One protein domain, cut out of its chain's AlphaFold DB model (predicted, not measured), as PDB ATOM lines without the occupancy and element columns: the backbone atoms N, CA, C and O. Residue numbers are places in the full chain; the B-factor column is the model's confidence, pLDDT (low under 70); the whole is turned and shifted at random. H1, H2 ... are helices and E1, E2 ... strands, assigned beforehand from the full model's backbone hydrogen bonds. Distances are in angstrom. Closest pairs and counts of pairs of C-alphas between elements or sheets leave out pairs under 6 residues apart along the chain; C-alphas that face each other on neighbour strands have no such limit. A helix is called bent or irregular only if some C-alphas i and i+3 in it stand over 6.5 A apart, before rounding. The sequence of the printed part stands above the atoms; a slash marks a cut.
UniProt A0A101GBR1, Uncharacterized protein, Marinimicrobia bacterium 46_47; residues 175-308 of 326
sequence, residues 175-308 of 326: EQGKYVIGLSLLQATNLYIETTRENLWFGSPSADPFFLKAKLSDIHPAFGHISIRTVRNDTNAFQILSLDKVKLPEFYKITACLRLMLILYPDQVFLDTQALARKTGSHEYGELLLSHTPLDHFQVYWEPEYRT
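What this domain is: This is residues 175 to 308 of the 326 residues of an uncharacterized protein of Marinimicrobia bacterium 46_47 (UniProt A0A101GBR1). A curled sheet of four strands has H1 and H2 over one face, and behind these two helices H4 runs through the core, touching both. H5 and H6 pack beyond the core, away from the sheet; H7 comes near H4 and H6, and residues 302 to 308, with H8, stick out beyond. The printed part has 134 residues, with eight named helices and four named strands in the order H1 E1 E2 H2 H3 E3 E4 H4 H5 H6 H7 H8. The antiparallel sheet has the order E1, E2, E4, E3, and the class is mixed, helices and strands. The whole is compact, with a radius of gyration of the C-alphas of 14.7 A, yet elongated, spanning 51 by 31 by 30 A.

How they stand to each other: H1, residues 175 to 186, is on the strongly twisted sheet of E1, residues 192 to 195, E2, residues 200 to 203, E3, residues 227 to 232, and E4, residues 237 to 242, at a height of 8.4 A. The hairpin E1 and E2 has N 192 and O 203 within hydrogen-bond range at 2.8 A; neighbours E2 and E4 have N 202 and O 241 at 2.9 A, and the hairpin E3 and E4 has N 231 and O 238 at 2.8 A. H2, residues 209 to 219, is on the same face as H1, over E4 at a height of 11.7 A. H2 touches H3, residues 221 to 225; their closest C-alphas, of Ser 217 and Phe 223, are 4.9 A apart. E2, H2, H3 and E3 form a split strand-helix-strand unit, two strands running the same way with E4 between them, and its crossover is right-handed. The hub is H4, residues 250 to 264. Its residues 250 to 254 alone touch H1, closest at C-alphas Phe 251 and Ile 181, 6.6 A, and its residues 256 to 261 alone touch H2, closest at C-alphas Cys 257 and Leu 216, 7.1 A. H5, residues 273 to 280, touches H1, closest at C-alphas Leu 276 and Leu 185, 6.7 A. H6, residues 284 to 290, touches H4, closest at C-alphas Leu 289 and Arg 259, 5.5 A, at a steep tilt of 45 degrees, the same way. H6 also touches H5, closest at C-alphas Gly 286 and Thr 273, 5.0 A. H7, residues 295 to 300, is close to but not clearly touching H4, with C-alphas Leu 295 and Ala 256 closest at 7.0 A; it meets H8, residues 303 to 308, only through their link. Every O i to N i+4 pair is within hydrogen-bond range in H2, H4, H5, H6 and H8; H1 has 4 of 8, H3 0 of 1 with 2 of 2 O i to N i+3 pairs, and H7 0 of 2 with 3 of 3.

Where its parts are: H1 begins at C-alpha 175 (-12.798, 11.637, -26.848), is 17.6 A long and is irregular, with C-alphas 178 and 181 7.8 A apart. H2 is 15.3 A long, E3 16.7 A and E4 16.9 A. H4, 21.4 A long, begins at C-alpha 250 (-12.872, 26.512, -21.176), and H8 ends at C-alpha 308 (-13.293, 28.928, 1.564).

The domain as a whole: The two C-alphas farthest apart, of Thr 235 and Thr 308, are 52.9 A apart. The printed part has no cut and no long link. Mean pLDDT of the printed part is 90.4; residues 175 to 177 are under 70.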
ATOM      1  N   GLU A 175     -13.099  10.462 -26.026       50.94
ATOM      2  CA  GLU A 175     -12.798  11.637 -26.848       50.94
ATOM      3  C   GLU A 175     -13.759  12.815 -26.600       50.94
ATOM      4  O   GLU A 175     -13.439  13.942 -26.961       50.94
ATOM      5  N   GLN A 176     -14.934  12.593 -26.001       56.47
ATOM      6  CA  GLN A 176     -15.898  13.644 -25.655       56.47
ATOM      7  C   GLN A 176     -15.642  14.254 -24.268       56.47
ATOM      8  O   GLN A 176     -16.173  15.326 -23.980       56.47
ATOM      9  N   GLY A 177     -14.803  13.633 -23.425       64.88
ATOM     10  CA  GLY A 177     -14.519  14.103 -22.060       64.88
ATOM     11  C   GLY A 177     -13.924  15.495 -22.025       64.88
ATOM     12  O   GLY A 177     -14.327  16.339 -21.229       64.88
ATOM     13  N   LYS A 178     -13.071  15.782 -23.007       74.19
ATOM     14  CA  LYS A 178     -12.499  17.114 -23.220       74.19
ATOM     15  C   LYS A 178     -13.537  18.211 -23.490       74.19
ATOM     16  O   LYS A 178     -13.209  19.380 -23.341       74.19
ATOM     17  N   TYR A 179     -14.758  17.855 -23.893       82.56
ATOM     18  CA  TYR A 179     -15.835  18.794 -24.212       82.56
ATOM     19  C   TYR A 179     -16.934  18.838 -23.167       82.56
ATOM     20  O   TYR A 179     -17.948  19.487 -23.403       82.56
ATOM     21  N   VAL A 180     -16.756  18.183 -22.016       83.69
ATOM     22  CA  VAL A 180     -17.831  18.032 -21.030       83.69
ATOM     23  C   VAL A 180     -18.397  19.379 -20.564       83.69
ATOM     24  O   VAL A 180     -19.612  19.546 -20.510       83.69
ATOM     25  N   ILE A 181     -17.532  20.381 -20.361       88.12
ATOM     26  CA  ILE A 181     -17.934  21.746 -19.989       88.12
ATOM     27  C   ILE A 181     -18.789  22.380 -21.093       88.12
ATOM     28  O   ILE A 181     -19.885  22.860 -20.821       88.12
ATOM     29  N   GLY A 182     -18.308  22.365 -22.339       89.44
ATOM     30  CA  GLY A 182     -19.021  22.964 -23.468       89.44
ATOM     31  C   GLY A 182     -20.324  22.262 -23.799       89.44
ATOM     32  O   GLY A 182     -21.334  22.927 -24.000       89.44
ATOM     33  N   LEU A 183     -20.335  20.932 -23.792       86.88
ATOM     34  CA  LEU A 183     -21.543  20.150 -24.021       86.88
ATOM     35  C   LEU A 183     -22.595  20.416 -22.946       86.88
ATOM     36  O   LEU A 183     -23.746  20.651 -23.297       86.88
ATOM     37  N   SER A 184     -22.210  20.428 -21.666       87.88
ATOM     38  CA  SER A 184     -23.147  20.709 -20.578       87.88
ATOM     39  C   SER A 184     -23.772  22.102 -20.733       87.88
ATOM     40  O   SER A 184     -24.994  22.215 -20.826       87.88
ATOM     41  N   LEU A 185     -22.962  23.155 -20.883       91.75
ATOM     42  CA  LEU A 185     -23.468  24.531 -20.966       91.75
ATOM     43  C   LEU A 185     -24.301  24.790 -22.232       91.75
ATOM     44  O   LEU A 185     -25.377  25.381 -22.157       91.75
ATOM     45  N   LEU A 186     -23.832  24.343 -23.402       92.81
ATOM     46  CA  LEU A 186     -24.494  24.627 -24.680       92.81
ATOM     47  C   LEU A 186     -25.818  23.865 -24.836       92.81
ATOM     48  O   LEU A 186     -26.711  24.350 -25.525       92.81
ATOM     49  N   GLN A 187     -25.991  22.719 -24.171       90.44
ATOM     50  CA  GLN A 187     -27.259  21.975 -24.165       90.44
ATOM     51  C   GLN A 187     -28.429  22.746 -23.537       90.44
ATOM     52  O   GLN A 187     -29.577  22.381 -23.775       90.44
ATOM     53  N   ALA A 188     -28.168  23.802 -22.760       91.50
ATOM     54  CA  ALA A 188     -29.204  24.701 -22.247       91.50
ATOM     55  C   ALA A 188     -29.648  25.759 -23.279       91.50
ATOM     56  O   ALA A 188     -30.365  26.697 -22.937       91.50
ATOM     57  N   THR A 189     -29.208  25.647 -24.533       94.00
ATOM     58  CA  THR A 189     -29.494  26.609 -25.602       94.00
ATOM     59  C   THR A 189     -30.164  25.939 -26.796       94.00
ATOM     60  O   THR A 189     -30.161  24.716 -26.926       94.00
ATOM     61  N   ASN A 190     -30.698  26.739 -27.715       93.88
ATOM     62  CA  ASN A 190     -31.219  26.257 -28.997       93.88
ATOM     63  C   ASN A 190     -30.149  26.136 -30.104       93.88
ATOM     64  O   ASN A 190     -30.498  26.041 -31.282       93.88
ATOM     65  N   LEU A 191     -28.860  26.202 -29.763       93.19
ATOM     66  CA  LEU A 191     -27.784  26.180 -30.750       93.19
ATOM     67  C   LEU A 191     -27.628  24.796 -31.387       93.19
ATOM     68  O   LEU A 191     -27.824  23.759 -30.755       93.19
ATOM     69  N   TYR A 192     -27.205  24.783 -32.649       92.94
ATOM     70  CA  TYR A 192     -26.664  23.582 -33.268       92.94
ATOM     71  C   TYR A 192     -25.353  23.226 -32.567       92.94
ATOM     72  O   TYR A 192     -24.507  24.103 -32.402       92.94
ATOM     73  N   ILE A 193     -25.177  21.961 -32.181       91.12
ATOM     74  CA  ILE A 193     -23.986  21.458 -31.487       91.12
ATOM     75  C   ILE A 193     -23.524  20.178 -32.178       91.12
ATOM     76  O   ILE A 193     -24.312  19.259 -32.394       91.12
ATOM     77  N   GLU A 194     -22.236  20.097 -32.494       88.62
ATOM     78  CA  GLU A 194     -21.632  18.925 -33.118       88.62
ATOM     79  C   GLU A 194     -20.199  18.727 -32.627       88.62
ATOM     80  O   GLU A 194     -19.383  19.648 -32.636       88.62
ATOM     81  N   THR A 195     -19.857  17.501 -32.242       84.31
ATOM     82  CA  THR A 195     -18.497  17.142 -31.827       84.31
ATOM     83  C   THR A 195     -17.776  16.381 -32.928       84.31
ATOM     84  O   THR A 195     -18.295  15.384 -33.428       84.31
ATOM     85  N   THR A 196     -16.544  16.776 -33.236       83.81
ATOM     86  CA  THR A 196     -15.589  15.955 -33.992       83.81
ATOM     87  C   THR A 196     -14.447  15.499 -33.087       83.81
ATOM     88  O   THR A 196     -14.350  15.907 -31.931       83.81
ATOM     89  N   ARG A 197     -13.529  14.680 -33.618       78.75
ATOM     90  CA  ARG A 197     -12.325  14.258 -32.886       78.75
ATOM     91  C   ARG A 197     -11.455  15.428 -32.428       78.75
ATOM     92  O   ARG A 197     -10.702  15.273 -31.483       78.75
ATOM     93  N   GLU A 198     -11.532  16.590 -33.065       84.12
ATOM     94  CA  GLU A 198     -10.643  17.719 -32.764       84.12
ATOM     95  C   GLU A 198     -11.369  18.956 -32.263       84.12
ATOM     96  O   GLU A 198     -10.731  19.774 -31.604       84.12
ATOM     97  N   ASN A 199     -12.670  19.094 -32.542       89.75
ATOM     98  CA  ASN A 199     -13.387  20.316 -32.203       89.75
ATOM     99  C   ASN A 199     -14.806  20.073 -31.668       89.75
ATOM    100  O   ASN A 199     -15.527  19.202 -32.163       89.75
ATOM    101  N   LEU A 200     -15.219  20.909 -30.716       91.62
ATOM    102  CA  LEU A 200     -16.612  21.154 -30.366       91.62
ATOM    103  C   LEU A 200     -17.111  22.328 -31.209       91.62
ATOM    104  O   LEU A 200     -16.688  23.472 -31.030       91.62
ATOM    105  N   TRP A 201     -18.012  22.036 -32.140       94.06
ATOM    106  CA  TRP A 201     -18.625  23.036 -32.994       94.06
ATOM    107  C   TRP A 201     -20.001  23.421 -32.490       94.06
ATOM    108  O   TRP A 201     -20.801  22.553 -32.139       94.06
ATOM    109  N   PHE A 202     -20.302  24.713 -32.532       95.62
ATOM    110  CA  PHE A 202     -21.636  25.203 -32.238       95.62
ATOM    111  C   PHE A 202     -21.962  26.506 -32.966       95.62
ATOM    112  O   PHE A 202     -21.073  27.242 -33.401       95.62
ATOM    113  N   GLY A 203     -23.251  26.783 -33.138       94.62
ATOM    114  CA  GLY A 203     -23.719  28.015 -33.766       94.62
ATOM    115  C   GLY A 203     -25.214  28.006 -34.056       94.62
ATOM    116  O   GLY A 203     -25.931  27.079 -33.692       94.62
ATOM    117  N   SER A 204     -25.688  29.051 -34.723       92.19
ATOM    118  CA  SER A 204     -27.081  29.196 -35.148       92.19
ATOM    119  C   SER A 204     -27.109  29.681 -36.596       92.19
ATOM    120  O   SER A 204     -26.260  30.498 -36.951       92.19
ATOM    121  N   PRO A 205     -28.079  29.252 -37.427       91.06
ATOM    122  CA  PRO A 205     -28.268  29.810 -38.765       91.06
ATOM    123  C   PRO A 205     -28.426  31.334 -38.794       91.06
ATOM    124  O   PRO A 205     -28.123  31.959 -39.807       91.06
ATOM    125  N   SER A 206     -28.881  31.924 -37.687       89.31
ATOM    126  CA  SER A 206     -29.120  33.364 -37.558       89.31
ATOM    127  C   SER A 206     -27.908  34.156 -37.058       89.31
ATOM    128  O   SER A 206     -27.925  35.382 -37.121       89.31
ATOM    129  N   ALA A 207     -26.876  33.487 -36.536       91.88
ATOM    130  CA  ALA A 207     -25.717  34.141 -35.936       91.88
ATOM    131  C   ALA A 207     -24.523  34.113 -36.897       91.88
ATOM    132  O   ALA A 207     -24.161  33.047 -37.386       91.88
ATOM    133  N   ASP A 208     -23.882  35.262 -37.131       94.81
ATOM    134  CA  ASP A 208     -22.697  35.374 -37.992       94.81
ATOM    135  C   ASP A 208     -21.415  35.066 -37.191       94.81
ATOM    136  O   ASP A 208     -21.001  35.870 -36.343       94.81
ATOM    137  N   PRO A 209     -20.727  33.937 -37.456       95.44
ATOM    138  CA  PRO A 209     -19.528  33.568 -36.712       95.44
ATOM    139  C   PRO A 209     -18.334  34.496 -36.944       95.44
ATOM    140  O   PRO A 209     -17.484  34.616 -36.060       95.44
ATOM    141  N   PHE A 210     -18.240  35.158 -38.102       96.50
ATOM    142  CA  PHE A 210     -17.158  36.108 -38.374       96.50
ATOM    143  C   PHE A 210     -17.344  37.388 -37.567       96.50
ATOM    144  O   PHE A 210     -16.378  37.895 -36.991       96.50
ATOM    145  N   PHE A 211     -18.583  37.867 -37.462       96.19
ATOM    146  CA  PHE A 211     -18.909  39.010 -36.617       96.19
ATOM    147  C   PHE A 211     -18.695  38.700 -35.130       96.19
ATOM    148  O   PHE A 211     -18.042  39.479 -34.431       96.19
ATOM    149  N   LEU A 212     -19.146  37.527 -34.661       96.69
ATOM    150  CA  LEU A 212     -18.868  37.047 -33.302       96.69
ATOM    151  C   LEU A 212     -17.362  36.990 -33.027       96.69
ATOM    152  O   LEU A 212     -16.904  37.489 -32.001       96.69
ATOM    153  N   LYS A 213     -16.574  36.439 -33.956       97.38
ATOM    154  CA  LYS A 213     -15.114  36.374 -33.836       97.38
ATOM    155  C   LYS A 213     -14.477  37.758 -33.715       97.38
ATOM    156  O   LYS A 213     -13.605  37.937 -32.866       97.38
ATOM    157  N   ALA A 214     -14.895  38.722 -34.537       96.88
ATOM    158  CA  ALA A 214     -14.386  40.090 -34.472       96.88
ATOM    159  C   ALA A 214     -14.684  40.724 -33.105       96.88
ATOM    160  O   ALA A 214     -13.769  41.180 -32.426       96.88
ATOM    161  N   LYS A 215     -15.938  40.643 -32.645       96.19
ATOM    162  CA  LYS A 215     -16.364  41.214 -31.360       96.19
ATOM    163  C   LYS A 215     -15.743  40.537 -30.144       96.19
ATOM    164  O   LYS A 215     -15.383  41.217 -29.192       96.19
ATOM    165  N   LEU A 216     -15.561  39.221 -30.171       95.62
ATOM    166  CA  LEU A 216     -14.829  38.521 -29.114       95.62
ATOM    167  C   LEU A 216     -13.342  38.893 -29.116       95.62
ATOM    168  O   LEU A 216     -12.738  38.980 -28.051       95.62
ATOM    169  N   SER A 217     -12.751  39.150 -30.286       95.62
ATOM    170  CA  SER A 217     -11.353  39.594 -30.381       95.62
ATOM    171  C   SER A 217     -11.142  40.994 -29.792       95.62
ATOM    172  O   SER A 217     -10.063  41.243 -29.258       95.62
ATOM    173  N   ASP A 218     -12.169  41.857 -29.816       93.81
ATOM    174  CA  ASP A 218     -12.167  43.152 -29.114       93.81
ATOM    175  C   ASP A 218     -12.126  42.974 -27.580       93.81
ATOM    176  O   ASP A 218     -11.562  43.811 -26.880       93.81
ATOM    177  N   ILE A 219     -12.700  41.882 -27.052       90.62
ATOM    178  CA  ILE A 219     -12.671  41.546 -25.615       90.62
ATOM    179  C   ILE A 219     -11.312  40.954 -25.232       90.62
ATOM    180  O   ILE A 219     -10.710  41.356 -24.241       90.62
ATOM    181  N   HIS A 220     -10.829  39.972 -25.999       94.00
ATOM    182  CA  HIS A 220      -9.537  39.344 -25.750       94.00
ATOM    183  C   HIS A 220      -8.889  38.830 -27.052       94.00
ATOM    184  O   HIS A 220      -9.488  38.001 -27.748       94.00
ATOM    185  N   PRO A 221      -7.621  39.183 -27.357       94.44
ATOM    186  CA  PRO A 221      -6.961  38.820 -28.619       94.44
ATOM    187  C   PRO A 221      -6.927  37.318 -28.941       94.44
ATOM    188  O   PRO A 221      -6.931  36.928 -30.107       94.44
ATOM    189  N   ALA A 222      -6.925  36.449 -27.922       95.31
ATOM    190  CA  ALA A 222      -6.949  34.992 -28.111       95.31
ATOM    191  C   ALA A 222      -8.162  34.486 -28.919       95.31
ATOM    192  O   ALA A 222      -8.058  33.450 -29.580       95.31
ATOM    193  N   PHE A 223      -9.290  35.207 -28.914       96.56
ATOM    194  CA  PHE A 223     -10.454  34.865 -29.738       96.56
ATOM    195  C   PHE A 223     -10.206  35.057 -31.247       96.56
ATOM    196  O   PHE A 223     -10.933  34.501 -32.072       96.56
ATOM    197  N   GLY A 224      -9.099  35.693 -31.645       93.69
ATOM    198  CA  GLY A 224      -8.627  35.700 -33.033       93.69
ATOM    199  C   GLY A 224      -8.348  34.296 -33.594       93.69
ATOM    200  O   GLY A 224      -8.340  34.098 -34.813       93.69
ATOM    201  N   HIS A 225      -8.201  33.289 -32.728       96.50
ATOM    202  CA  HIS A 225      -7.977  31.892 -33.105       96.50
ATOM    203  C   HIS A 225      -9.256  31.048 -33.239       96.50
ATOM    204  O   HIS A 225      -9.154  29.846 -33.477       96.50
ATOM    205  N   ILE A 226     -10.453  31.644 -33.148       97.38
ATOM    206  CA  ILE A 226     -11.718  30.939 -33.416       97.38
ATOM    207  C   ILE A 226     -11.692  30.323 -34.821       97.38
ATOM    208  O   ILE A 226     -11.358  31.000 -35.806       97.38
ATOM    209  N   SER A 227     -12.057  29.041 -34.894       97.44
ATOM    210  CA  SER A 227     -12.235  28.307 -36.149       97.44
ATOM    211  C   SER A 227     -13.688  28.409 -36.598       97.44
ATOM    212  O   SER A 227     -14.586  28.350 -35.767       97.44
ATOM    213  N   ILE A 228     -13.920  28.558 -37.901       97.38
ATOM    214  CA  ILE A 228     -15.260  28.681 -38.493       97.38
ATOM    215  C   ILE A 228     -15.361  27.673 -39.634       97.38
ATOM    216  O   ILE A 228     -14.413  27.523 -40.409       97.38
ATOM    217  N   ARG A 229     -16.500  26.988 -39.748       95.56
ATOM    218  CA  ARG A 229     -16.798  26.112 -40.886       95.56
ATOM    219  C   ARG A 229     -18.258  26.217 -41.300       95.56
ATOM    220  O   ARG A 229     -19.116  26.551 -40.489       95.56
ATOM    221  N   THR A 230     -18.535  25.873 -42.551       94.75
ATOM    222  CA  THR A 230     -19.901  25.780 -43.075       94.75
ATOM    223  C   THR A 230     -20.448  24.377 -42.857       94.75
ATOM    224  O   THR A 230     -19.815  23.399 -43.256       94.75
ATOM    225  N   VAL A 231     -21.644  24.286 -42.285       91.69
ATOM    226  CA  VAL A 231     -22.466  23.076 -42.266       91.69
ATOM    227  C   VAL A 231     -23.549  23.209 -43.323       91.69
ATOM    228  O   VAL A 231     -24.107  24.287 -43.534       91.69
ATOM    229  N   ARG A 232     -23.798  22.110 -44.035       88.88
ATOM    230  CA  ARG A 232     -24.844  22.007 -45.049       88.88
ATOM    231  C   ARG A 232     -25.820  20.922 -44.629       88.88
ATOM    232  O   ARG A 232     -25.410  19.804 -44.337       88.88
ATOM    233  N   ASN A 233     -27.089  21.277 -44.632       78.06
ATOM    234  CA  ASN A 233     -28.231  20.393 -44.524       78.06
ATOM    235  C   ASN A 233     -28.947  20.387 -45.886       78.06
ATOM    236  O   ASN A 233     -28.657  21.219 -46.745       78.06
ATOM    237  N   ASP A 234     -29.897  19.475 -46.085       76.94
ATOM    238  CA  ASP A 234     -30.567  19.282 -47.382       76.94
ATOM    239  C   ASP A 234     -31.238  20.554 -47.932       76.94
ATOM    240  O   ASP A 234     -31.401  20.708 -49.140       76.94
ATOM    241  N   THR A 235     -31.608  21.482 -47.048       76.44
ATOM    242  CA  THR A 235     -32.352  22.700 -47.388       76.44
ATOM    243  C   THR A 235     -31.596  24.000 -47.135       76.44
ATOM    244  O   THR A 235     -31.997  25.021 -47.680       76.44
ATOM    245  N   ASN A 236     -30.515  23.993 -46.345       81.69
ATOM    246  CA  ASN A 236     -29.836  25.207 -45.883       81.69
ATOM    247  C   ASN A 236     -28.326  24.997 -45.718       81.69
ATOM    248  O   ASN A 236     -27.839  23.883 -45.544       81.69
ATOM    249  N   ALA A 237     -27.572  26.094 -45.739       89.62
ATOM    250  CA  ALA A 237     -26.172  26.112 -45.343       89.62
ATOM    251  C   ALA A 237     -25.948  27.271 -44.377       89.62
ATOM    252  O   ALA A 237     -26.354  28.397 -44.660       89.62
ATOM    253  N   PHE A 238     -25.291  27.002 -43.258       93.25
ATOM    254  CA  PHE A 238     -24.960  28.024 -42.273       93.25
ATOM    255  C   PHE A 238     -23.588  27.762 -41.665       93.25
ATOM    256  O   PHE A 238     -22.993  26.700 -41.852       93.25
ATOM    257  N   GLN A 239     -23.042  28.764 -40.991       95.69
ATOM    258  CA  GLN A 239     -21.701  28.698 -40.432       95.69
ATOM    259  C   GLN A 239     -21.766  28.468 -38.926       95.69
ATOM    260  O   GLN A 239     -22.630  29.000 -38.235       95.69
ATOM    261  N   ILE A 240     -20.822  27.680 -38.424       95.88
ATOM    262  CA  ILE A 240     -20.647  27.400 -37.001       95.88
ATOM    263  C   ILE A 240     -19.195  27.628 -36.608       95.88
ATOM    264  O   ILE A 240     -18.297  27.608 -37.460       95.88
ATOM    265  N   LEU A 241     -18.963  27.842 -35.318       97.31
ATOM    266  CA  LEU A 241     -17.649  28.137 -34.767       97.31
ATOM    267  C   LEU A 241     -17.172  27.058 -33.798       97.31
ATOM    268  O   LEU A 241     -17.960  26.281 -33.270       97.31
ATOM    269  N   SER A 242     -15.862  27.024 -33.584       97.00
ATOM    270  CA  SER A 242     -15.202  26.245 -32.542       97.00
ATOM    271  C   SER A 242     -14.218  27.141 -31.795       97.00
ATOM    272  O   SER A 242     -13.467  27.928 -32.392       97.00
ATOM    273  N   LEU A 243     -14.225  26.995 -30.469       96.44
ATOM    274  CA  LEU A 243     -13.351  27.711 -29.540       96.44
ATOM    275  C   LEU A 243     -12.121  26.882 -29.129       96.44
ATOM    276  O   LEU A 243     -11.361  27.292 -28.255       96.44
ATOM    277  N   ASP A 244     -11.894  25.714 -29.731       92.94
ATOM    278  CA  ASP A 244     -10.856  24.765 -29.298       92.94
ATOM    279  C   ASP A 244      -9.437  25.320 -29.422       92.94
ATOM    280  O   ASP A 244      -8.583  25.085 -28.571       92.94
ATOM    281  N   LYS A 245      -9.191  26.127 -30.458       93.94
ATOM    282  CA  LYS A 245      -7.896  26.791 -30.681       93.94
ATOM    283  C   LYS A 245      -7.708  28.064 -29.849       93.94
ATOM    284  O   LYS A 245      -6.631  28.660 -29.886       93.94
ATOM    285  N   VAL A 246      -8.730  28.500 -29.112       95.25
ATOM    286  CA  VAL A 246      -8.663  29.687 -28.251       95.25
ATOM    287  C   VAL A 246      -7.985  29.305 -26.937       95.25
ATOM    288  O   VAL A 246      -8.514  28.519 -26.153       95.25
ATOM    289  N   LYS A 247      -6.809  29.892 -26.682       93.56
ATOM    290  CA  LYS A 247      -6.003  29.662 -25.469       93.56
ATOM    291  C   LYS A 247      -6.513  30.481 -24.281       93.56
ATOM    292  O   LYS A 247      -5.816  31.347 -23.764       93.56
ATOM    293  N   LEU A 248      -7.748  30.209 -23.887       91.50
ATOM    294  CA  LEU A 248      -8.397  30.741 -22.694       91.50
ATOM    295  C   LEU A 248      -9.041  29.588 -21.930       91.50
ATOM    296  O   LEU A 248      -9.273  28.528 -22.522       91.50
ATOM    297  N   PRO A 249      -9.351  29.772 -20.640       89.44
ATOM    298  CA  PRO A 249     -10.021  28.721 -19.906       89.44
ATOM    299  C   PRO A 249     -11.398  28.379 -20.481       89.44
ATOM    300  O   PRO A 249     -12.119  29.261 -20.956       89.44
ATOM    301  N   GLU A 250     -11.741  27.091 -20.440       88.31
ATOM    302  CA  GLU A 250     -12.872  26.512 -21.176       88.31
ATOM    303  C   GLU A 250     -14.201  27.164 -20.784       88.31
ATOM    304  O   GLU A 250     -14.925  27.681 -21.637       88.31
ATOM    305  N   PHE A 251     -14.473  27.242 -19.481       90.94
ATOM    306  CA  PHE A 251     -15.689  27.867 -18.973       90.94
ATOM    307  C   PHE A 251     -15.798  29.339 -19.402       90.94
ATOM    308  O   PHE A 251     -16.849  29.784 -19.869       90.94
ATOM    309  N   TYR A 252     -14.699  30.095 -19.293       91.94
ATOM    310  CA  TYR A 252     -14.673  31.519 -19.634       91.94
ATOM    311  C   TYR A 252     -14.950  31.759 -21.118       91.94
ATOM    312  O   TYR A 252     -15.796  32.586 -21.456       91.94
ATOM    313  N   LYS A 253     -14.275  31.031 -22.017       93.31
ATOM    314  CA  LYS A 253     -14.437  31.256 -23.460       93.31
ATOM    315  C   LYS A 253     -15.846  30.899 -23.949       93.31
ATOM    316  O   LYS A 253     -16.384  31.627 -24.783       93.31
ATOM    317  N   ILE A 254     -16.463  29.845 -23.401       94.69
ATOM    318  CA  ILE A 254     -17.858  29.487 -23.704       94.69
ATOM    319  C   ILE A 254     -18.814  30.544 -23.149       94.69
ATOM    320  O   ILE A 254     -19.667  31.024 -23.889       94.69
ATOM    321  N   THR A 255     -18.627  30.973 -21.895       94.31
ATOM    322  CA  THR A 255     -19.437  32.031 -21.260       94.31
ATOM    323  C   THR A 255     -19.388  33.330 -22.064       94.31
ATOM    324  O   THR A 255     -20.428  33.920 -22.343       94.31
ATOM    325  N   ALA A 256     -18.193  33.759 -22.483       94.69
ATOM    326  CA  ALA A 256     -18.000  34.966 -23.284       94.69
ATOM    327  C   ALA A 256     -18.755  34.892 -24.617       94.69
ATOM    328  O   ALA A 256     -19.465  35.827 -24.992       94.69
ATOM    329  N   CYS A 257     -18.616  33.765 -25.321       95.69
ATOM    330  CA  CYS A 257     -19.262  33.546 -26.608       95.69
ATOM    331  C   CYS A 257     -20.785  33.481 -26.467       95.69
ATOM    332  O   CYS A 257     -21.486  34.201 -27.175       95.69
ATOM    333  N   LEU A 258     -21.292  32.700 -25.509       94.69
ATOM    334  CA  LEU A 258     -22.721  32.569 -25.238       94.69
ATOM    335  C   LEU A 258     -23.349  33.915 -24.863       94.69
ATOM    336  O   LEU A 258     -24.356  34.306 -25.446       94.69
ATOM    337  N   ARG A 259     -22.719  34.665 -23.953       93.88
ATOM    338  CA  ARG A 259     -23.168  36.005 -23.560       93.88
ATOM    339  C   ARG A 259     -23.254  36.944 -24.759       93.88
ATOM    340  O   ARG A 259     -24.255  37.632 -24.930       93.88
ATOM    341  N   LEU A 260     -22.224  36.967 -25.604       94.56
ATOM    342  CA  LEU A 260     -22.229  37.811 -26.793       94.56
ATOM    343  C   LEU A 260     -23.344  37.408 -27.770       94.56
ATOM    344  O   LEU A 260     -24.007  38.279 -28.323       94.56
ATOM    345  N   MET A 261     -23.575  36.106 -27.958       95.12
ATOM    346  CA  MET A 261     -24.666  35.613 -28.798       95.12
ATOM    347  C   MET A 261     -26.038  36.037 -28.263       95.12
ATOM    348  O   MET A 261     -26.860  36.498 -29.045       95.12
ATOM    349  N   LEU A 262     -26.260  35.956 -26.948       94.31
ATOM    350  CA  LEU A 262     -27.507  36.393 -26.308       94.31
ATOM    351  C   LEU A 262     -27.738  37.906 -26.445       94.31
ATOM    352  O   LEU A 262     -28.870  38.338 -26.632       94.31
ATOM    353  N   ILE A 263     -26.673  38.714 -26.397       92.94
ATOM    354  CA  ILE A 263     -26.758  40.174 -26.564       92.94
ATOM    355  C   ILE A 263     -27.031  40.563 -28.023       92.94
ATOM    356  O   ILE A 263     -27.820  41.468 -28.282       92.94
ATOM    357  N   LEU A 264     -26.344  39.927 -28.975       93.88
ATOM    358  CA  LEU A 264     -26.422  40.298 -30.392       93.88
ATOM    359  C   LEU A 264     -27.632  39.693 -31.111       93.88
ATOM    360  O   LEU A 264     -28.092  40.266 -32.097       93.88
ATOM    361  N   TYR A 265     -28.127  38.552 -30.633       94.81
ATOM    362  CA  TYR A 265     -29.184  37.769 -31.273       94.81
ATOM    363  C   TYR A 265     -30.298  37.375 -30.278       94.81
ATOM    364  O   TYR A 265     -30.641  36.192 -30.191       94.81
ATOM    365  N   PRO A 266     -30.880  38.331 -29.522       92.62
ATOM    366  CA  PRO A 266     -31.791  38.038 -28.406       92.62
ATOM    367  C   PRO A 266     -33.078  37.307 -28.822       92.62
ATOM    368  O   PRO A 266     -33.624  36.537 -28.040       92.62
ATOM    369  N   ASP A 267     -33.535  37.498 -30.064       92.88
ATOM    370  CA  ASP A 267     -34.746  36.853 -30.591       92.88
ATOM    371  C   ASP A 267     -34.464  35.518 -31.310       92.88
ATOM    372  O   ASP A 267     -35.393  34.856 -31.775       92.88
ATOM    373  N   GLN A 268     -33.190  35.136 -31.478       92.50
ATOM    374  CA  GLN A 268     -32.804  33.929 -32.228       92.50
ATOM    375  C   GLN A 268     -31.984  32.927 -31.416       92.50
ATOM    376  O   GLN A 268     -31.975  31.739 -31.750       92.50
ATOM    377  N   VAL A 269     -31.280  33.384 -30.381       93.56
ATOM    378  CA  VAL A 269     -30.517  32.538 -29.463       93.56
ATOM    379  C   VAL A 269     -31.244  32.521 -28.132       93.56
ATOM    380  O   VAL A 269     -31.282  33.515 -27.414       93.56
ATOM    381  N   PHE A 270     -31.822  31.372 -27.809       92.50
ATOM    382  CA  PHE A 270     -32.573  31.163 -26.583       92.50
ATOM    383  C   PHE A 270     -31.710  30.439 -25.559       92.50
ATOM    384  O   PHE A 270     -31.029  29.464 -25.887       92.50
ATOM    385  N   LEU A 271     -31.787  30.906 -24.316       94.31
ATOM    386  CA  LEU A 271     -31.209  30.253 -23.151       94.31
ATOM    387  C   LEU A 271     -32.336  29.765 -22.239       94.31
ATOM    388  O   LEU A 271     -33.127  30.567 -21.747       94.31
ATOM    389  N   ASP A 272     -32.376  28.464 -21.977       94.56
ATOM    390  CA  ASP A 272     -33.198  27.891 -20.915       94.56
ATOM    391  C   ASP A 272     -32.458  28.062 -19.580       94.56
ATOM    392  O   ASP A 272     -31.581  27.274 -19.214       94.56
ATOM    393  N   THR A 273     -32.795  29.129 -18.853       94.50
ATOM    394  CA  THR A 273     -32.162  29.458 -17.569       94.50
ATOM    395  C   THR A 273     -32.426  28.403 -16.498       94.50
ATOM    396  O   THR A 273     -31.567  28.188 -15.647       94.50
ATOM    397  N   GLN A 274     -33.556  27.691 -16.556       92.62
ATOM    398  CA  GLN A 274     -33.859  26.614 -15.614       92.62
ATOM    399  C   GLN A 274     -33.024  25.368 -15.910       92.62
ATOM    400  O   GLN A 274     -32.494  24.745 -14.990       92.62
ATOM    401  N   ALA A 275     -32.888  24.990 -17.184       89.94
ATOM    402  CA  ALA A 275     -31.995  23.905 -17.573       89.94
ATOM    403  C   ALA A 275     -30.541  24.235 -17.236       89.94
ATOM    404  O   ALA A 275     -29.840  23.371 -16.713       89.94
ATOM    405  N   LEU A 276     -30.108  25.476 -17.474       92.69
ATOM    406  CA  LEU A 276     -28.769  25.920 -17.114       92.69
ATOM    407  C   LEU A 276     -28.543  25.836 -15.601       92.69
ATOM    408  O   LEU A 276     -27.566  25.224 -15.189       92.69
ATOM    409  N   ALA A 277     -29.466  26.354 -14.784       92.31
ATOM    410  CA  ALA A 277     -29.363  26.305 -13.325       92.31
ATOM    411  C   ALA A 277     -29.275  24.869 -12.785       92.31
ATOM    412  O   ALA A 277     -28.480  24.600 -11.888       92.31
ATOM    413  N   ARG A 278     -30.028  23.922 -13.366       87.81
ATOM    414  CA  ARG A 278     -29.930  22.494 -13.007       87.81
ATOM    415  C   ARG A 278     -28.556  21.899 -13.306       87.81
ATOM    416  O   ARG A 278     -28.092  21.061 -12.545       87.81
ATOM    417  N   LYS A 279     -27.927  22.309 -14.407       88.69
ATOM    418  CA  LYS A 279     -26.604  21.818 -14.809       88.69
ATOM    419  C   LYS A 279     -25.486  22.471 -14.011       88.69
ATOM    420  O   LYS A 279     -24.512  21.824 -13.652       88.69
ATOM    421  N   THR A 280     -25.598  23.766 -13.750       91.00
ATOM    422  CA  THR A 280     -24.523  24.526 -13.118       91.00
ATOM    423  C   THR A 280     -24.618  24.592 -11.601       91.00
ATOM    424  O   THR A 280     -23.629  24.925 -10.956       91.00
ATOM    425  N   GLY A 281     -25.790  24.307 -11.033       87.19
ATOM    426  CA  GLY A 281     -26.047  24.438  -9.602       87.19
ATOM    427  C   GLY A 281     -26.281  25.861  -9.110       87.19
ATOM    428  O   GLY A 281     -26.415  26.051  -7.907       87.19
ATOM    429  N   SER A 282     -26.324  26.849 -10.010       90.44
ATOM    430  CA  SER A 282     -26.514  28.266  -9.678       90.44
ATOM    431  C   SER A 282     -27.648  28.849 -10.501       90.44
ATOM    432  O   SER A 282     -27.629  28.804 -11.735       90.44
ATOM    433  N   HIS A 283     -28.621  29.427  -9.803       88.31
ATOM    434  CA  HIS A 283     -29.772  30.084 -10.418       88.31
ATOM    435  C   HIS A 283     -29.375  31.460 -10.976       88.31
ATOM    436  O   HIS A 283     -29.885  31.897 -12.007       88.31
ATOM    437  N   GLU A 284     -28.376  32.086 -10.357       90.88
ATOM    438  CA  GLU A 284     -27.855  33.410 -10.678       90.88
ATOM    439  C   GLU A 284     -27.083  33.416 -11.999       90.88
ATOM    440  O   GLU A 284     -27.075  34.421 -12.704       90.88
ATOM    441  N   TYR A 285     -26.433  32.310 -12.380       92.38
ATOM    442  CA  TYR A 285     -25.580  32.295 -13.574       92.38
ATOM    443  C   TYR A 285     -26.350  32.608 -14.868       92.38
ATOM    444  O   TYR A 285     -25.861  33.368 -15.710       92.38
ATOM    445  N   GLY A 286     -27.567  32.079 -15.015       92.19
ATOM    446  CA  GLY A 286     -28.431  32.398 -16.154       92.19
ATOM    447  C   GLY A 286     -28.842  33.872 -16.177       92.19
ATOM    448  O   GLY A 286     -28.791  34.515 -17.224       92.19
ATOM    449  N   GLU A 287     -29.179  34.435 -15.017       91.12
ATOM    450  CA  GLU A 287     -29.522  35.854 -14.882       91.12
ATOM    451  C   GLU A 287     -28.323  36.755 -15.183       91.12
ATOM    452  O   GLU A 287     -28.450  37.745 -15.905       91.12
ATOM    453  N   LEU A 288     -27.131  36.382 -14.710       92.06
ATOM    454  CA  LEU A 288     -25.892  37.086 -15.005       92.06
ATOM    455  C   LEU A 288     -25.644  37.125 -16.512       92.06
ATOM    456  O   LEU A 288     -25.402  38.212 -17.043       92.06
ATOM    457  N   LEU A 289     -25.766  35.987 -17.211       92.25
ATOM    458  CA  LEU A 289     -25.617  35.903 -18.669       92.25
ATOM    459  C   LEU A 289     -26.551  36.864 -19.416       92.25
ATOM    460  O   LEU A 289     -26.110  37.472 -20.392       92.25
ATOM    461  N   LEU A 290     -27.786  37.030 -18.938       91.38
ATOM    462  CA  LEU A 290     -28.799  37.910 -19.531       91.38
ATOM    463  C   LEU A 290     -28.677  39.378 -19.081       91.38
ATOM    464  O   LEU A 290     -29.145  40.280 -19.772       91.38
ATOM    465  N   SER A 291     -28.040  39.641 -17.939       89.00
ATOM    466  CA  SER A 291     -27.837  40.992 -17.405       89.00
ATOM    467  C   SER A 291     -26.785  41.785 -18.190       89.00
ATOM    468  O   SER A 291     -25.938  41.213 -18.874       89.00
ATOM    469  N   HIS A 292     -26.723  43.108 -18.008       82.75
ATOM    470  CA  HIS A 292     -25.664  43.967 -18.569       82.75
ATOM    471  C   HIS A 292     -24.335  43.945 -17.784       82.75
ATOM    472  O   HIS A 292     -23.444  44.751 -18.047       82.75
ATOM    473  N   THR A 293     -24.165  43.012 -16.846       84.94
ATOM    474  CA  THR A 293     -22.969  42.902 -15.998       84.94
ATOM    475  C   THR A 293     -21.690  42.643 -16.819       84.94
ATOM    476  O   THR A 293     -21.691  41.759 -17.672       84.94
ATOM    477  N   PRO A 294     -20.575  43.364 -16.616       85.69
ATOM    478  CA  PRO A 294     -19.328  43.095 -17.337       85.69
ATOM    479  C   PRO A 294     -18.841  41.653 -17.152       85.69
ATOM    480  O   PRO A 294     -18.960  41.101 -16.062       85.69
ATOM    481  N   LEU A 295     -18.256  41.048 -18.191       83.88
ATOM    482  CA  LEU A 295     -17.797  39.652 -18.141       83.88
ATOM    483  C   LEU A 295     -16.746  39.417 -17.038       83.88
ATOM    484  O   LEU A 295     -16.739  38.360 -16.415       83.88
ATOM    485  N   ASP A 296     -15.915  40.415 -16.737       82.31
ATOM    486  CA  ASP A 296     -14.905  40.333 -15.674       82.31
ATOM    487  C   ASP A 296     -15.530  40.171 -14.282       82.31
ATOM    488  O   ASP A 296     -14.954  39.520 -13.413       82.31
ATOM    489  N   HIS A 297     -16.750  40.678 -14.071       83.19
ATOM    490  CA  HIS A 297     -17.453  40.490 -12.803       83.19
ATOM    491  C   HIS A 297     -17.862  39.029 -12.585       83.19
ATOM    492  O   HIS A 297     -17.950  38.599 -11.441       83.19
ATOM    493  N   PHE A 298     -18.057  38.241 -13.647       82.38
ATOM    494  CA  PHE A 298     -18.390  36.817 -13.522       82.38
ATOM    495  C   PHE A 298     -17.246  36.035 -12.878       82.38
ATOM    496  O   PHE A 298     -17.491  35.056 -12.182       82.38
ATOM    497  N   GLN A 299     -15.998  36.456 -13.109       74.94
ATOM    498  CA  GLN A 299     -14.824  35.775 -12.560       74.94
ATOM    499  C   GLN A 299     -14.686  35.978 -11.051       74.94
ATOM    500  O   GLN A 299     -14.138  35.113 -10.378       74.94
ATOM    501  N   VAL A 300     -15.176  37.106 -10.531       85.81
ATOM    502  CA  VAL A 300     -15.070  37.462  -9.108       85.81
ATOM    503  C   VAL A 300     -16.381  37.291  -8.344       85.81
ATOM    504  O   VAL A 300     -16.388  37.453  -7.128       85.81
ATOM    505  N   TYR A 301     -17.483  36.967  -9.029       89.38
ATOM    506  CA  TYR A 301     -18.810  36.861  -8.418       89.38
ATOM    507  C   TYR A 301     -18.829  35.848  -7.265       89.38
ATOM    508  O   TYR A 301     -19.351  36.157  -6.200       89.38
ATOM    509  N   TRP A 302     -18.185  34.691  -7.455       90.94
ATOM    510  CA  TRP A 302     -18.084  33.612  -6.460       90.94
ATOM    511  C   TRP A 302     -16.732  33.575  -5.727       90.94
ATOM    512  O   TRP A 302     -16.341  32.559  -5.153       90.94
ATOM    513  N   GLU A 303     -15.964  34.666  -5.771       90.75
ATOM    514  CA  GLU A 303     -14.659  34.750  -5.106       90.75
ATOM    515  C   GLU A 303     -14.721  34.463  -3.587       90.75
ATOM    516  O   GLU A 303     -13.817  33.790  -3.080       90.75
ATOM    517  N   PRO A 304     -15.743  34.917  -2.826       91.88
ATOM    518  CA  PRO A 304     -15.862  34.580  -1.407       91.88
ATOM    519  C   PRO A 304     -15.924  33.068  -1.148       91.88
ATOM    520  O   PRO A 304     -15.176  32.557  -0.312       91.88
ATOM    521  N   GLU A 305     -16.758  32.346  -1.891       94.25
ATOM    522  CA  GLU A 305     -16.943  30.901  -1.769       94.25
ATOM    523  C   GLU A 305     -15.687  30.146  -2.211       94.25
ATOM    524  O   GLU A 305     -15.235  29.209  -1.544       94.25
ATOM    525  N   TYR A 306     -15.053  30.613  -3.290       93.19
ATOM    526  CA  TYR A 306     -13.792  30.072  -3.788       93.19
ATOM    527  C   TYR A 306     -12.681  30.124  -2.741       93.19
ATOM    528  O   TYR A 306     -11.917  29.168  -2.612       93.19
ATOM    529  N   ARG A 307     -12.583  31.201  -1.953       93.06
ATOM    530  CA  ARG A 307     -11.571  31.301  -0.885       93.06
ATOM    531  C   ARG A 307     -11.748  30.210   0.157       93.06
ATOM    532  O   ARG A 307     -10.779  29.524   0.486       93.06
ATOM    533  N   THR A 308     -12.978  30.010   0.626       92.12
ATOM    534  CA  THR A 308     -13.293  28.928   1.564       92.12
ATOM    535  C   THR A 308     -12.992  27.566   0.944       92.12
ATOM    536  O   THR A 308     -12.348  26.731   1.579       92.12
TER     537      THR A 308